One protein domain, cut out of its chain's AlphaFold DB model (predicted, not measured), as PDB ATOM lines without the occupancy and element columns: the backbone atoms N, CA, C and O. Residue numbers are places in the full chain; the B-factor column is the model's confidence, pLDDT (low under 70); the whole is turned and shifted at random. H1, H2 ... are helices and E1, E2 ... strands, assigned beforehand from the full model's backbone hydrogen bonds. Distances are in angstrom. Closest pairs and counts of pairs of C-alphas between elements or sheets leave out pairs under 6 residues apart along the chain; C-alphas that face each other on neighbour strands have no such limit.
ATOM      1  N   VAL A 247     166.806 184.354 141.995       80.19
ATOM      2  CA  VAL A 247     166.295 185.142 140.868       80.19
ATOM      3  C   VAL A 247     167.334 186.185 140.460       80.19
ATOM      4  O   VAL A 247     167.728 187.034 141.257       80.19
ATOM      5  N   SER A 248     167.792 186.127 139.208       85.00
ATOM      6  CA  SER A 248     168.699 187.128 138.637       85.00
ATOM      7  C   SER A 248     168.176 187.589 137.284       85.00
ATOM      8  O   SER A 248     168.198 186.839 136.309       85.00
ATOM      9  N   SER A 249     167.702 188.833 137.218       87.12
ATOM     10  CA  SER A 249     167.343 189.519 135.968       87.12
ATOM     11  C   SER A 249     168.544 190.181 135.287       87.12
ATOM     12  O   SER A 249     168.452 190.555 134.122       87.12
ATOM     13  N   ASN A 250     169.660 190.313 136.005       90.88
ATOM     14  CA  ASN A 250     170.882 190.974 135.564       90.88
ATOM     15  C   ASN A 250     172.017 189.956 135.315       90.88
ATOM     16  O   ASN A 250     172.038 188.923 135.995       90.88
ATOM     17  N   PRO A 251     172.986 190.253 134.422       90.06
ATOM     18  CA  PRO A 251     174.156 189.404 134.168       90.06
ATOM     19  C   PRO A 251     174.897 188.936 135.428       90.06
ATOM     20  O   PRO A 251     175.306 187.780 135.500       90.06
ATOM     21  N   LEU A 252     175.014 189.803 136.440       93.38
ATOM     22  CA  LEU A 252     175.510 189.461 137.773       93.38
ATOM     23  C   LEU A 252     174.674 190.179 138.839       93.38
ATOM     24  O   LEU A 252     174.505 191.395 138.752       93.38
ATOM     25  N   THR A 253     174.199 189.449 139.850       89.94
ATOM     26  CA  THR A 253     173.432 189.988 140.990       89.94
ATOM     27  C   THR A 253     173.989 189.460 142.317       89.94
ATOM     28  O   THR A 253     174.178 188.249 142.456       89.94
ATOM     29  N   ILE A 254     174.221 190.349 143.293       89.75
ATOM     30  CA  ILE A 254     174.761 190.041 144.630       89.75
ATOM     31  C   ILE A 254     173.664 190.209 145.699       89.75
ATOM     32  O   ILE A 254     173.520 191.253 146.348       89.75
ATOM     33  N   GLY A 255     172.874 189.150 145.875       87.31
ATOM     34  CA  GLY A 255     171.675 189.128 146.716       87.31
ATOM     35  C   GLY A 255     170.553 190.040 146.212       87.31
ATOM     36  O   GLY A 255     170.624 190.630 145.136       87.31
ATOM     37  N   THR A 256     169.495 190.152 147.004       82.81
ATOM     38  CA  THR A 256     168.328 191.017 146.763       82.81
ATOM     39  C   THR A 256     168.137 192.060 147.859       82.81
ATOM     40  O   THR A 256     167.534 193.102 147.613       82.81
ATOM     41  N   ASP A 257     168.651 191.793 149.058       81.25
ATOM     42  CA  ASP A 257     168.533 192.644 150.236       81.25
ATOM     43  C   ASP A 257     169.658 192.354 151.247       81.25
ATOM     44  O   ASP A 257     170.510 191.496 151.021       81.25
ATOM     45  N   GLY A 258     169.657 193.070 152.377       79.50
ATOM     46  CA  GLY A 258     170.677 192.954 153.425       79.50
ATOM     47  C   GLY A 258     170.753 191.603 154.155       79.50
ATOM     48  O   GLY A 258     171.623 191.442 155.006       79.50
ATOM     49  N   THR A 259     169.869 190.638 153.870       83.75
ATOM     50  CA  THR A 259     169.915 189.287 154.466       83.75
ATOM     51  C   THR A 259     170.651 188.265 153.598       83.75
ATOM     52  O   THR A 259     171.139 187.262 154.117       83.75
ATOM     53  N   ASN A 260     170.754 188.513 152.287       83.94
ATOM     54  CA  ASN A 260     171.356 187.595 151.314       83.94
ATOM     55  C   ASN A 260     172.383 188.262 150.372       83.94
ATOM     56  O   ASN A 260     172.918 187.608 149.474       83.94
ATOM     57  N   GLY A 261     172.683 189.543 150.588       85.38
ATOM     58  CA  GLY A 261     173.718 190.310 149.903       85.38
ATOM     59  C   GLY A 261     173.608 191.791 150.258       85.38
ATOM     60  O   GLY A 261     173.400 192.147 151.415       85.38
ATOM     61  N   ASN A 262     173.743 192.662 149.261       84.19
ATOM     62  CA  ASN A 262     173.425 194.089 149.386       84.19
ATOM     63  C   ASN A 262     172.522 194.595 148.245       84.19
ATOM     64  O   ASN A 262     172.242 195.789 148.181       84.19
ATOM     65  N   GLY A 263     172.086 193.714 147.339       87.19
ATOM     66  CA  GLY A 263     171.277 194.073 146.176       87.19
ATOM     67  C   GLY A 263     172.055 194.787 145.065       87.19
ATOM     68  O   GLY A 263     171.427 195.363 144.180       87.19
ATOM     69  N   ALA A 264     173.394 194.784 145.097       92.12
ATOM     70  CA  ALA A 264     174.208 195.325 144.010       92.12
ATOM     71  C   ALA A 264     174.186 194.403 142.780       92.12
ATOM     72  O   ALA A 264     174.106 193.176 142.902       92.12
ATOM     73  N   TYR A 265     174.269 194.982 141.584       93.62
ATOM     74  CA  TYR A 265     174.204 194.225 140.333       93.62
ATOM     75  C   TYR A 265     174.959 194.899 139.185       93.62
ATOM     76  O   TYR A 265     175.128 196.116 139.141       93.62
ATOM     77  N   LEU A 266     175.369 194.094 138.208       94.56
ATOM     78  CA  LEU A 266     175.868 194.566 136.920       94.56
ATOM     79  C   LEU A 266     174.684 194.709 135.962       94.56
ATOM     80  O   LEU A 266     174.026 193.720 135.662       94.56
ATOM     81  N   THR A 267     174.390 195.914 135.478       91.56
ATOM     82  CA  THR A 267     173.340 196.127 134.462       91.56
ATOM     83  C   THR A 267     173.635 195.349 133.174       91.56
ATOM     84  O   THR A 267     174.782 195.016 132.878       91.56
ATOM     85  N   VAL A 268     172.611 195.134 132.340       88.06
ATOM     86  CA  VAL A 268     172.769 194.539 130.994       88.06
ATOM     87  C   VAL A 268     173.774 195.319 130.124       88.06
ATOM     88  O   VAL A 268     174.459 194.722 129.303       88.06
ATOM     89  N   GLY A 269     173.912 196.634 130.337       88.25
ATOM     90  CA  GLY A 269     174.898 197.486 129.659       88.25
ATOM     91  C   GLY A 269     176.310 197.474 130.264       88.25
ATOM     92  O   GLY A 269     177.137 198.277 129.851       88.25
ATOM     93  N   GLY A 270     176.594 196.625 131.259       89.69
ATOM     94  CA  GLY A 270     177.917 196.520 131.891       89.69
ATOM     95  C   GLY A 270     178.235 197.584 132.952       89.69
ATOM     96  O   GLY A 270     179.350 197.615 133.465       89.69
ATOM     97  N   VAL A 271     177.278 198.439 133.327       94.25
ATOM     98  CA  VAL A 271     177.438 199.404 134.431       94.25
ATOM     99  C   VAL A 271     177.165 198.715 135.766       94.25
ATOM    100  O   VAL A 271     176.079 198.159 135.957       94.25
ATOM    101  N   TRP A 272     178.123 198.765 136.693       94.00
ATOM    102  CA  TRP A 272     177.933 198.334 138.079       94.00
ATOM    103  C   TRP A 272     176.995 199.291 138.827       94.00
ATOM    104  O   TRP A 272     177.157 200.506 138.753       94.00
ATOM    105  N   THR A 273     176.013 198.743 139.541       93.81
ATOM    106  CA  THR A 273     175.031 199.491 140.336       93.81
ATOM    107  C   THR A 273     175.134 199.083 141.801       93.81
ATOM    108  O   THR A 273     174.871 197.932 142.148       93.81
ATOM    109  N   ASP A 274     175.498 200.033 142.662       92.94
ATOM    110  CA  ASP A 274     175.642 199.803 144.100       92.94
ATOM    111  C   ASP A 274     174.298 199.663 144.827       92.94
ATOM    112  O   ASP A 274     173.359 200.440 144.632       92.94
ATOM    113  N   GLY A 275     174.248 198.725 145.772       90.44
ATOM    114  CA  GLY A 275     173.152 198.585 146.724       90.44
ATOM    115  C   GLY A 275     173.086 199.761 147.700       90.44
ATOM    116  O   GLY A 275     173.770 199.774 148.725       90.44
ATOM    117  N   SER A 276     172.253 200.768 147.411       90.88
ATOM    118  CA  SER A 276     172.162 201.994 148.221       90.88
ATOM    119  C   SER A 276     170.740 202.359 148.670       90.88
ATOM    120  O   SER A 276     170.316 203.510 148.556       90.88
ATOM    121  N   SER A 277     170.020 201.397 149.251       90.56
ATOM    122  CA  SER A 277     168.778 201.661 149.992       90.56
ATOM    123  C   SER A 277     169.047 201.997 151.465       90.56
ATOM    124  O   SER A 277     169.987 201.474 152.067       90.56
ATOM    125  N   VAL A 278     168.167 202.789 152.087       89.62
ATOM    126  CA  VAL A 278     168.115 202.940 153.556       89.62
ATOM    127  C   VAL A 278     167.757 201.631 154.267       89.62
ATOM    128  O   VAL A 278     168.082 201.468 155.431       89.62
ATOM    129  N   THR A 279     167.138 200.672 153.570       89.06
ATOM    130  CA  THR A 279     166.866 199.321 154.097       89.06
ATOM    131  C   THR A 279     168.092 198.406 154.078       89.06
ATOM    132  O   THR A 279     168.017 197.295 154.592       89.06
ATOM    133  N   PHE A 280     169.203 198.835 153.467       88.69
ATOM    134  CA  PHE A 280     170.470 198.089 153.405       88.69
ATOM    135  C   PHE A 280     171.561 198.723 154.285       88.69
ATOM    136  O   PHE A 280     172.720 198.321 154.215       88.69
ATOM    137  N   LYS A 281     171.223 199.768 155.054       90.31
ATOM    138  CA  LYS A 281     172.169 200.625 155.778       90.31
ATOM    139  C   LYS A 281     171.604 200.990 157.151       90.31
ATOM    140  O   LYS A 281     170.408 201.207 157.298       90.31
ATOM    141  N   GLU A 282     172.474 201.101 158.144       93.06
ATOM    142  CA  GLU A 282     172.121 201.448 159.525       93.06
ATOM    143  C   GLU A 282     173.170 202.392 160.144       93.06
ATOM    144  O   GLU A 282     174.122 202.791 159.478       93.06
ATOM    145  N   ASN A 283     172.990 202.778 161.414       94.88
ATOM    146  CA  ASN A 283     173.934 203.609 162.184       94.88
ATOM    147  C   ASN A 283     174.256 204.995 161.571       94.88
ATOM    148  O   ASN A 283     175.352 205.537 161.735       94.88
ATOM    149  N   PHE A 284     173.280 205.604 160.889       96.19
ATOM    150  CA  PHE A 284     173.411 206.921 160.255       96.19
ATOM    151  C   PHE A 284     173.834 208.023 161.242       96.19
ATOM    152  O   PHE A 284     173.100 208.363 162.170       96.19
ATOM    153  N   THR A 285     174.987 208.643 160.986       94.88
ATOM    154  CA  THR A 285     175.521 209.781 161.753       94.88
ATOM    155  C   THR A 285     175.676 211.001 160.842       94.88
ATOM    156  O   THR A 285     176.094 210.877 159.691       94.88
ATOM    157  N   LYS A 286     175.334 212.199 161.335       94.44
ATOM    158  CA  LYS A 286     175.468 213.447 160.567       94.44
ATOM    159  C   LYS A 286     176.938 213.882 160.494       94.44
ATOM    160  O   LYS A 286     177.592 213.996 161.524       94.44
ATOM    161  N   LEU A 287     177.421 214.177 159.288       94.12
ATOM    162  CA  LEU A 287     178.796 214.621 159.031       94.12
ATOM    163  C   LEU A 287     178.934 216.155 159.041       94.12
ATOM    164  O   LEU A 287     177.980 216.879 158.745       94.12
ATOM    165  N   SER A 288     180.145 216.637 159.334       96.44
ATOM    166  CA  SER A 288     180.551 218.041 159.183       96.44
ATOM    167  C   SER A 288     181.258 218.245 157.841       96.44
ATOM    168  O   SER A 288     182.370 217.756 157.639       96.44
ATOM    169  N   SER A 289     180.637 218.977 156.913       96.56
ATOM    170  CA  SER A 289     181.197 219.215 155.573       96.56
ATOM    171  C   SER A 289     182.542 219.961 155.616       96.56
ATOM    172  O   SER A 289     183.425 219.676 154.811       96.56
ATOM    173  N   GLN A 290     182.740 220.867 156.582       96.38
ATOM    174  CA  GLN A 290     184.012 221.571 156.810       96.38
ATOM    175  C   GLN A 290     185.119 220.635 157.291       96.38
ATOM    176  O   GLN A 290     186.268 220.773 156.872       96.38
ATOM    177  N   GLU A 291     184.794 219.684 158.170       97.38
ATOM    178  CA  GLU A 291     185.765 218.705 158.661       97.38
ATOM    179  C   GLU A 291     186.191 217.764 157.531       97.38
ATOM    180  O   GLU A 291     187.384 217.532 157.341       97.38
ATOM    181  N   ILE A 292     185.231 217.288 156.727       97.81
ATOM    182  CA  ILE A 292     185.518 216.454 155.556       97.81
ATOM    183  C   ILE A 292     186.351 217.222 154.522       97.81
ATOM    184  O   ILE A 292     187.357 216.688 154.066       97.81
ATOM    185  N   LEU A 293     186.027 218.482 154.207       97.62
ATOM    186  CA  LEU A 293     186.864 219.319 153.333       97.62
ATOM    187  C   LEU A 293     188.287 219.496 153.892       97.62
ATOM    188  O   LEU A 293     189.269 219.344 153.166       97.62
ATOM    189  N   SER A 294     188.414 219.743 155.198       97.12
ATOM    190  CA  SER A 294     189.714 219.876 155.870       97.12
ATOM    191  C   SER A 294     190.530 218.577 155.849       97.12
ATOM    192  O   SER A 294     191.758 218.631 155.826       97.12
ATOM    193  N   LYS A 295     189.865 217.415 155.842       97.56
ATOM    194  CA  LYS A 295     190.473 216.086 155.671       97.56
ATOM    195  C   LYS A 295     190.848 215.795 154.213       97.56
ATOM    196  O   LYS A 295     191.934 215.283 153.970       97.56
ATOM    197  N   ILE A 296     190.025 216.187 153.238       97.12
ATOM    198  CA  ILE A 296     190.352 216.090 151.801       97.12
ATOM    199  C   ILE A 296     191.651 216.845 151.492       97.12
ATOM    200  O   ILE A 296     192.517 216.308 150.810       97.12
ATOM    201  N   ASN A 297     191.834 218.034 152.072       95.25
ATOM    202  CA  ASN A 297     193.053 218.835 151.920       95.25
ATOM    203  C   ASN A 297     194.326 218.194 152.527       95.25
ATOM    204  O   ASN A 297     195.412 218.742 152.361       95.25
ATOM    205  N   GLN A 298     194.213 217.058 153.229       95.56
ATOM    206  CA  GLN A 298     195.341 216.276 153.759       95.56
ATOM    207  C   GLN A 298     195.697 215.064 152.879       95.56
ATOM    208  O   GLN A 298     196.659 214.355 153.180       95.56
ATOM    209  N   LEU A 299     194.931 214.792 151.815       95.12
ATOM    210  CA  LEU A 299     195.208 213.703 150.879       95.12
ATOM    211  C   LEU A 299     196.313 214.085 149.892       95.12
ATOM    212  O   LEU A 299     196.243 215.124 149.239       95.12
ATOM    213  N   ASN A 300     197.278 213.185 149.693       92.50
ATOM    214  CA  ASN A 300     198.216 213.289 148.583       92.50
ATOM    215  C   ASN A 300     197.611 212.561 147.381       92.50
ATOM    216  O   ASN A 300     197.587 211.329 147.330       92.50
ATOM    217  N   LEU A 301     197.110 213.318 146.408       94.69
ATOM    218  CA  LEU A 301     196.658 212.748 145.142       94.69
ATOM    219  C   LEU A 301     197.869 212.501 144.243       94.69
ATOM    220  O   LEU A 301     198.648 213.411 143.964       94.69
ATOM    221  N   THR A 302     198.019 211.261 143.792       94.56
ATOM    222  CA  THR A 302     199.108 210.840 142.902       94.56
ATOM    223  C   THR A 302     198.529 210.167 141.668       94.56
ATOM    224  O   THR A 302     197.425 209.618 141.719       94.56
ATOM    225  N   SER A 303     199.263 210.218 140.556       95.25
ATOM    226  CA  SER A 303     198.987 209.355 139.407       95.25
ATOM    227  C   SER A 303     199.830 208.089 139.508       95.25
ATOM    228  O   SER A 303     200.993 208.149 139.907       95.25
ATOM    229  N   TRP A 304     199.226 206.951 139.183       94.75
ATOM    230  CA  TRP A 304     199.798 205.622 139.377       94.75
ATOM    231  C   TRP A 304     199.217 204.625 138.368       94.75
ATOM    232  O   TRP A 304     198.230 204.912 137.689       94.75
ATOM    233  N   ASN A 305     199.831 203.446 138.298       96.31
ATOM    234  CA  ASN A 305     199.334 202.276 137.582       96.31
ATOM    235  C   ASN A 305     199.419 201.039 138.496       96.31
ATOM    236  O   ASN A 305     200.283 200.960 139.373       96.31
ATOM    237  N   TYR A 306     198.534 200.066 138.298       95.50
ATOM    238  CA  TYR A 306     198.625 198.751 138.923       95.50
ATOM    239  C   TYR A 306     199.864 197.989 138.429       95.50
ATOM    240  O   TYR A 306     200.315 198.142 137.295       95.50
ATOM    241  N   ILE A 307     200.401 197.106 139.275       94.81
ATOM    242  CA  ILE A 307     201.622 196.327 138.982       94.81
ATOM    243  C   ILE A 307     201.449 195.417 137.750       94.81
ATOM    244  O   ILE A 307     202.405 195.195 137.012       94.81
ATOM    245  N   ASN A 308     200.233 194.911 137.526       93.62
ATOM    246  CA  ASN A 308     199.909 193.947 136.470       93.62
ATOM    247  C   ASN A 308     199.063 194.551 135.328       93.62
ATOM    248  O   ASN A 308     198.390 193.807 134.617       93.62
ATOM    249  N   GLU A 309     199.070 195.876 135.146       92.50
ATOM    250  CA  GLU A 309     198.495 196.524 133.957       92.50
ATOM    251  C   GLU A 309     199.588 197.155 133.079       92.50
ATOM    252  O   GLU A 309     200.733 197.321 133.501       92.50
ATOM    253  N   GLY A 310     199.257 197.477 131.826       93.56
ATOM    254  CA  GLY A 310     200.221 198.071 130.898       93.56
ATOM    255  C   GLY A 310     200.668 199.471 131.352       93.56
ATOM    256  O   GLY A 310     199.830 200.247 131.802       93.56
ATOM    257  N   PRO A 311     201.944 199.863 131.156       93.00
ATOM    258  CA  PRO A 311     202.515 201.108 131.700       93.00
ATOM    259  C   PRO A 311     201.905 202.405 131.132       93.00
ATOM    260  O   PRO A 311     202.205 203.496 131.611       93.00
ATOM    261  N   ASN A 312     201.062 202.293 130.101       95.38
ATOM    262  CA  ASN A 312     200.333 203.408 129.500       95.38
ATOM    263  C   ASN A 312     198.957 203.642 130.148       95.38
ATOM    264  O   ASN A 312     198.353 204.688 129.911       95.38
ATOM    265  N   VAL A 313     198.454 202.697 130.951       96.25
ATOM    266  CA  VAL A 313     197.226 202.885 131.730       96.25
ATOM    267  C   VAL A 313     197.584 203.716 132.957       96.25
ATOM    268  O   VAL A 313     198.473 203.349 133.721       96.25
ATOM    269  N   LYS A 314     196.935 204.871 133.114       96.25
ATOM    270  CA  LYS A 314     197.169 205.789 134.232       96.25
ATOM    271  C   LYS A 314     195.872 206.050 134.969       96.25
ATOM    272  O   LYS A 314     194.892 206.483 134.369       96.25
ATOM    273  N   HIS A 315     195.931 205.889 136.280       95.88
ATOM    274  CA  HIS A 315     194.888 206.290 137.210       95.88
ATOM    275  C   HIS A 315     195.346 207.528 137.986       95.88
ATOM    276  O   HIS A 315     196.525 207.904 137.967       95.88
ATOM    277  N   ILE A 316     194.408 208.177 138.669       96.19
ATOM    278  CA  ILE A 316     194.681 209.257 139.618       96.19
ATOM    279  C   ILE A 316     193.761 209.102 140.826       96.19
ATOM    280  O   ILE A 316     192.564 208.864 140.679       96.19
ATOM    281  N   GLY A 317     194.319 209.226 142.026       94.56
ATOM    282  CA  GLY A 317     193.549 209.109 143.260       94.56
ATOM    283  C   GLY A 317     194.427 209.019 144.508       94.56
ATOM    284  O   GLY A 317     195.658 208.999 144.398       94.56
ATOM    285  N   PRO A 318     193.810 208.979 145.700       95.00
ATOM    286  CA  PRO A 318     194.512 208.668 146.936       95.00
ATOM    287  C   PRO A 318     194.881 207.179 146.986       95.00
ATOM    288  O   PRO A 318     194.175 206.333 146.435       95.00
ATOM    289  N   VAL A 319     195.957 206.852 147.702       94.75
ATOM    290  CA  VAL A 319     196.269 205.465 148.084       94.75
ATOM    291  C   VAL A 319     195.441 205.044 149.303       94.75
ATOM    292  O   VAL A 319     195.112 205.879 150.155       94.75
ATOM    293  N   ALA A 320     195.107 203.754 149.393       95.94
ATOM    294  CA  ALA A 320     194.187 203.226 150.402       95.94
ATOM    295  C   ALA A 320     194.662 203.475 151.838       95.94
ATOM    296  O   ALA A 320     193.867 203.878 152.685       95.94
ATOM    297  N   GLU A 321     195.963 203.345 152.099       96.50
ATOM    298  CA  GLU A 321     196.538 203.527 153.429       96.50
ATOM    299  C   GLU A 321     196.327 204.948 153.960       96.50
ATOM    300  O   GLU A 321     195.980 205.134 155.128       96.50
ATOM    301  N   GLN A 322     196.508 205.957 153.100       95.44
ATOM    302  CA  GLN A 322     196.312 207.354 153.480       95.44
ATOM    303  C   GLN A 322     194.824 207.685 153.604       95.44
ATOM    304  O   GLN A 322     194.432 208.335 154.570       95.44
ATOM    305  N   PHE A 323     193.989 207.220 152.668       96.75
ATOM    306  CA  PHE A 323     192.542 207.443 152.724       96.75
ATOM    307  C   PHE A 323     191.940 206.854 154.010       96.75
ATOM    308  O   PHE A 323     191.248 207.555 154.750       96.75
ATOM    309  N   TYR A 324     192.300 205.609 154.339       97.00
ATOM    310  CA  TYR A 324     191.910 204.952 155.583       97.00
ATOM    311  C   TYR A 324     192.421 205.711 156.816       97.00
ATOM    312  O   TYR A 324     191.655 205.966 157.741       97.00
ATOM    313  N   SER A 325     193.685 206.154 156.822       96.56
ATOM    314  CA  SER A 325     194.248 206.919 157.947       96.56
ATOM    315  C   SER A 325     193.594 208.291 158.167       96.56
ATOM    316  O   SER A 325     193.671 208.812 159.280       96.56
ATOM    317  N   VAL A 326     193.005 208.903 157.134       96.62
ATOM    318  CA  VAL A 326     192.401 210.247 157.198       96.62
ATOM    319  C   VAL A 326     190.900 210.192 157.512       96.62
ATOM    320  O   VAL A 326     190.402 211.029 158.273       96.62
ATOM    321  N   PHE A 327     190.171 209.215 156.958       96.31
ATOM    322  CA  PHE A 327     188.711 209.117 157.100       96.31
ATOM    323  C   PHE A 327     188.220 207.948 157.960       96.31
ATOM    324  O   PHE A 327     187.115 208.040 158.489       96.31
ATOM    325  N   GLY A 328     188.997 206.871 158.113       95.25
ATOM    326  CA  GLY A 328     188.564 205.650 158.805       95.25
ATOM    327  C   GLY A 328     187.455 204.875 158.080       95.25
ATOM    328  O   GLY A 328     186.673 204.191 158.734       95.25
ATOM    329  N   LEU A 329     187.352 205.022 156.754       95.50
ATOM    330  CA  LEU A 329     186.351 204.365 155.905       95.50
ATOM    331  C   LEU A 329     186.941 203.133 155.204       95.50
ATOM    332  O   LEU A 329     188.108 203.151 154.816       95.50
ATOM    333  N   GLY A 330     186.118 202.100 155.016       91.56
ATOM    334  CA  GLY A 330     186.519 200.789 154.498       91.56
ATOM    335  C   GLY A 330     186.796 199.751 155.598       91.56
ATOM    336  O   GLY A 330     186.871 200.070 156.783       91.56
ATOM    337  N   ASN A 331     186.941 198.483 155.200       92.56
ATOM    338  CA  ASN A 331     187.191 197.371 156.133       92.56
ATOM    339  C   ASN A 331     188.681 197.183 156.469       92.56
ATOM    340  O   ASN A 331     189.010 196.560 157.478       92.56
ATOM    341  N   ASP A 332     189.577 197.694 155.627       95.62
ATOM    342  CA  ASP A 332     191.028 197.621 155.780       95.62
ATOM    343  C   ASP A 332     191.703 198.843 155.132       95.62
ATOM    344  O   ASP A 332     191.047 199.693 154.536       95.62
ATOM    345  N   ASN A 333     193.030 198.929 155.250       96.69
ATOM    346  CA  ASN A 333     193.832 200.021 154.700       96.69
ATOM    347  C   ASN A 333     194.430 199.723 153.308       96.69
ATOM    348  O   ASN A 333     195.400 200.369 152.916       96.69
ATOM    349  N   LYS A 334     193.902 198.729 152.584       96.69
ATOM    350  CA  LYS A 334     194.370 198.277 151.260       96.69
ATOM    351  C   LYS A 334     193.342 198.472 150.153       96.69
ATOM    352  O   LYS A 334     193.729 198.544 148.988       96.69
ATOM    353  N   HIS A 335     192.070 198.617 150.503       95.81
ATOM    354  CA  HIS A 335     190.977 198.811 149.562       95.81
ATOM    355  C   HIS A 335     190.235 200.120 149.847       95.81
ATOM    356  O   HIS A 335     190.063 200.514 150.997       95.81
ATOM    357  N   ILE A 336     189.762 200.786 148.792       95.00
ATOM    358  CA  ILE A 336     188.864 201.940 148.894       95.00
ATOM    359  C   ILE A 336     187.576 201.592 148.150       95.00
ATOM    360  O   ILE A 336     187.631 201.207 146.981       95.00
ATOM    361  N   ALA A 337     186.416 201.737 148.792       94.06
ATOM    362  CA  ALA A 337     185.144 201.601 148.094       94.06
ATOM    363  C   ALA A 337     184.878 202.849 147.231       94.06
ATOM    364  O   ALA A 337     184.984 203.978 147.712       94.06
ATOM    365  N   ALA A 338     184.472 202.665 145.970       92.19
ATOM    366  CA  ALA A 338     184.141 203.779 145.071       92.19
ATOM    367  C   ALA A 338     182.983 204.656 145.600       92.19
ATOM    368  O   ALA A 338     182.902 205.852 145.308       92.19
ATOM    369  N   LEU A 339     182.106 204.077 146.425       92.88
ATOM    370  CA  LEU A 339     181.044 204.807 147.110       92.88
ATOM    371  C   LEU A 339     181.590 205.749 148.200       92.88
ATOM    372  O   LEU A 339     181.058 206.847 148.364       92.88
ATOM    373  N   ASP A 340     182.666 205.371 148.900       95.69
ATOM    374  CA  ASP A 340     183.260 206.179 149.974       95.69
ATOM    375  C   ASP A 340     183.972 207.414 149.414       95.69
ATOM    376  O   ASP A 340     183.785 208.517 149.927       95.69
ATOM    377  N   THR A 341     184.730 207.274 148.319       93.94
ATOM    378  CA  THR A 341     185.338 208.431 147.632       93.94
ATOM    379  C   THR A 341     184.277 209.375 147.081       93.94
ATOM    380  O   THR A 341     184.415 210.590 147.219       93.94
ATOM    381  N   SER A 342     183.190 208.833 146.524       95.00
ATOM    382  CA  SER A 342     182.052 209.615 146.032       95.00
ATOM    383  C   SER A 342     181.347 210.372 147.166       95.00
ATOM    384  O   SER A 342     181.079 211.569 147.044       95.00
ATOM    385  N   GLY A 343     181.100 209.712 148.302       95.50
ATOM    386  CA  GLY A 343     180.501 210.328 149.490       95.50
ATOM    387  C   GLY A 343     181.379 211.423 150.101       95.50
ATOM    388  O   GLY A 343     180.888 212.517 150.391       95.50
ATOM    389  N   VAL A 344     182.686 211.168 150.226       97.06
ATOM    390  CA  VAL A 344     183.679 212.158 150.671       97.06
ATOM    391  C   VAL A 344     183.719 213.356 149.720       97.06
ATOM    392  O   VAL A 344     183.642 214.491 150.186       97.06
ATOM    393  N   ALA A 345     183.757 213.138 148.401       96.50
ATOM    394  CA  ALA A 345     183.764 214.217 147.411       96.50
ATOM    395  C   ALA A 345     182.509 215.105 147.504       96.50
ATOM    396  O   ALA A 345     182.628 216.330 147.541       96.50
ATOM    397  N   LEU A 346     181.314 214.512 147.621       97.69
ATOM    398  CA  LEU A 346     180.059 215.258 147.785       97.69
ATOM    399  C   LEU A 346     180.041 216.092 149.078       97.69
ATOM    400  O   LEU A 346     179.670 217.267 149.049       97.69
ATOM    401  N   ALA A 347     180.488 215.524 150.202       97.31
ATOM    402  CA  ALA A 347     180.608 216.254 151.465       97.31
ATOM    403  C   ALA A 347     181.673 217.371 151.398       97.31
ATOM    404  O   ALA A 347     181.466 218.451 151.952       97.31
ATOM    405  N   GLY A 348     182.770 217.161 150.663       97.50
ATOM    406  CA  GLY A 348     183.773 218.187 150.365       97.50
ATOM    407  C   GLY A 348     183.212 219.349 149.541       97.50
ATOM    408  O   GLY A 348     183.414 220.510 149.900       97.50
ATOM    409  N   ILE A 349     182.433 219.058 148.493       98.00
ATOM    410  CA  ILE A 349     181.748 220.068 147.664       98.00
ATOM    411  C   ILE A 349     180.762 220.893 148.506       98.00
ATOM    412  O   ILE A 349     180.702 222.115 148.363       98.00
ATOM    413  N   GLN A 350     180.032 220.264 149.435       97.62
ATOM    414  CA  GLN A 350     179.180 220.981 150.392       97.62
ATOM    415  C   GLN A 350     179.982 221.916 151.311       97.62
ATOM    416  O   GLN A 350     179.504 223.006 151.627       97.62
ATOM    417  N   GLY A 351     181.184 221.517 151.739       97.06
ATOM    418  CA  GLY A 351     182.090 222.373 152.512       97.06
ATOM    419  C   GLY A 351     182.563 223.572 151.689       97.06
ATOM    420  O   GLY A 351     182.428 224.716 152.120       97.06
ATOM    421  N   LEU A 352     183.009 223.322 150.455       97.94
ATOM    422  CA  LEU A 352     183.502 224.349 149.537       97.94
ATOM    423  C   LEU A 352     182.408 225.367 149.175       97.94
ATOM    424  O   LEU A 352     182.664 226.566 149.111       97.94
ATOM    425  N   SER A 353     181.167 224.909 148.994       97.88
ATOM    426  CA  SER A 353     180.004 225.776 148.765       97.88
ATOM    427  C   SER A 353     179.752 226.739 149.938       97.88
ATOM    428  O   SER A 353     179.417 227.910 149.732       97.88
ATOM    429  N   GLN A 354     179.977 226.282 151.172       96.06
ATOM    430  CA  GLN A 354     179.842 227.109 152.374       96.06
ATOM    431  C   GLN A 354     180.984 228.130 152.495       96.06
ATOM    432  O   GLN A 354     180.715 229.294 152.794       96.06
ATOM    433  N   ASP A 355     182.223 227.756 152.162       96.25
ATOM    434  CA  ASP A 355     183.351 228.698 152.100       96.25
ATOM    435  C   ASP A 355     183.162 229.762 151.005       96.25
ATOM    436  O   ASP A 355     183.364 230.949 151.260       96.25
ATOM    437  N   ILE A 356     182.676 229.384 149.817       95.75
ATOM    438  CA  ILE A 356     182.316 230.331 148.744       95.75
ATOM    439  C   ILE A 356     181.220 231.297 149.215       95.75
ATOM    440  O   ILE A 356     181.279 232.494 148.929       95.75
ATOM    441  N   SER A 357     180.228 230.799 149.954       94.25
ATOM    442  CA  SER A 357     179.146 231.626 150.501       94.25
ATOM    443  C   SER A 357     179.676 232.626 151.535       94.25
ATOM    444  O   SER A 357     179.350 233.812 151.472       94.25
TER     445      SER A 357
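AT A GLANCE: This is residues 247 to 357 of the 820 residues of an uncharacterized protein of Candidatus Daviesbacteria bacterium RIFCSPHIGHO2_02_FULL_39_12 (UniProt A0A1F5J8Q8). Two small strand hairpins lie far apart in a loose model: E1 and E2 make one near one end, a long link without named elements leads away from it, and the helices lie with the other hairpin, E3 and E4. Among the helices, the long H3 crosses the short H1, H2 is near H1, and the loop of residues 307 to 312 beyond E3 and E4 sticks out free. The printed part has 111 residues, with three named helices and four named strands in the order E1, E2, H1, E3, E4, H2, H3, and under half of the residues are in named elements. Each sheet is an antiparallel pair, E1 - E2 and E3 - E4, and the class is mixed, helices and strands. The whole is loose, with a radius of gyration of the C-alphas of 16.9 A and spans of 47 by 41 by 27 A.

IN THESE COORDINATES: E1, residues 252 to 254, begins with C-alpha 252 at (175.510, 189.461, 137.773) and is 6.9 A long; E2, residues 264 to 266, is 7.3 A long. E3, residues 302 to 304, is 6.3 A long, and E4, residues 315 to 317, is 6.8 A long. H1, residues 289 to 296, begins with C-alpha 289 at (181.197, 219.215, 155.573) and is 10.4 A long. H2, residues 320 to 327, is 10.5 A long. H3, residues 338 to 357, is 28.8 A long and ends with C-alpha 357 at (179.146, 231.626, 150.501).

HOW THE PARTS SIT: E1 and E2 form an antiparallel hairpin at 173 degrees, with N 254 and O 264 within hydrogen-bond range at 2.9 A. Residues 265 to 266 of E2 also pair, antiparallel, with residues 272 to 273. E3 and E4 form an antiparallel hairpin at 149 degrees, with N 315 and O 304 at 2.9 A and N 304 and O 315 at 3.1 A. The strands of the one hairpin are apart from those of the other. H1 and H3 touch at a steep tilt of 61 degrees, opposite ways; the closest C-alphas are those of Leu 293 and Gly 348, 4.4 A apart, and H3 touches H1 with residues 344 to 352 alone. H1 and H2 are close but not clearly touching, with the closest C-alphas, of Lys 295 and Val 326, 6.3 A apart, at a shallow tilt of 29 degrees, opposite ways. H2 and H3 are apart. In H1, H2 and H3 every O i to N i+4 pair is within hydrogen-bond range.

THE WHOLE: The two C-alphas farthest apart, those of Val 247 and Ser 357, are 49.2 A apart. The printed part has no cut. The link from E2 to H1, residues 267 to 288, is long. The mean pLDDT of the printed part is 93.4, and no printed residue is under 70.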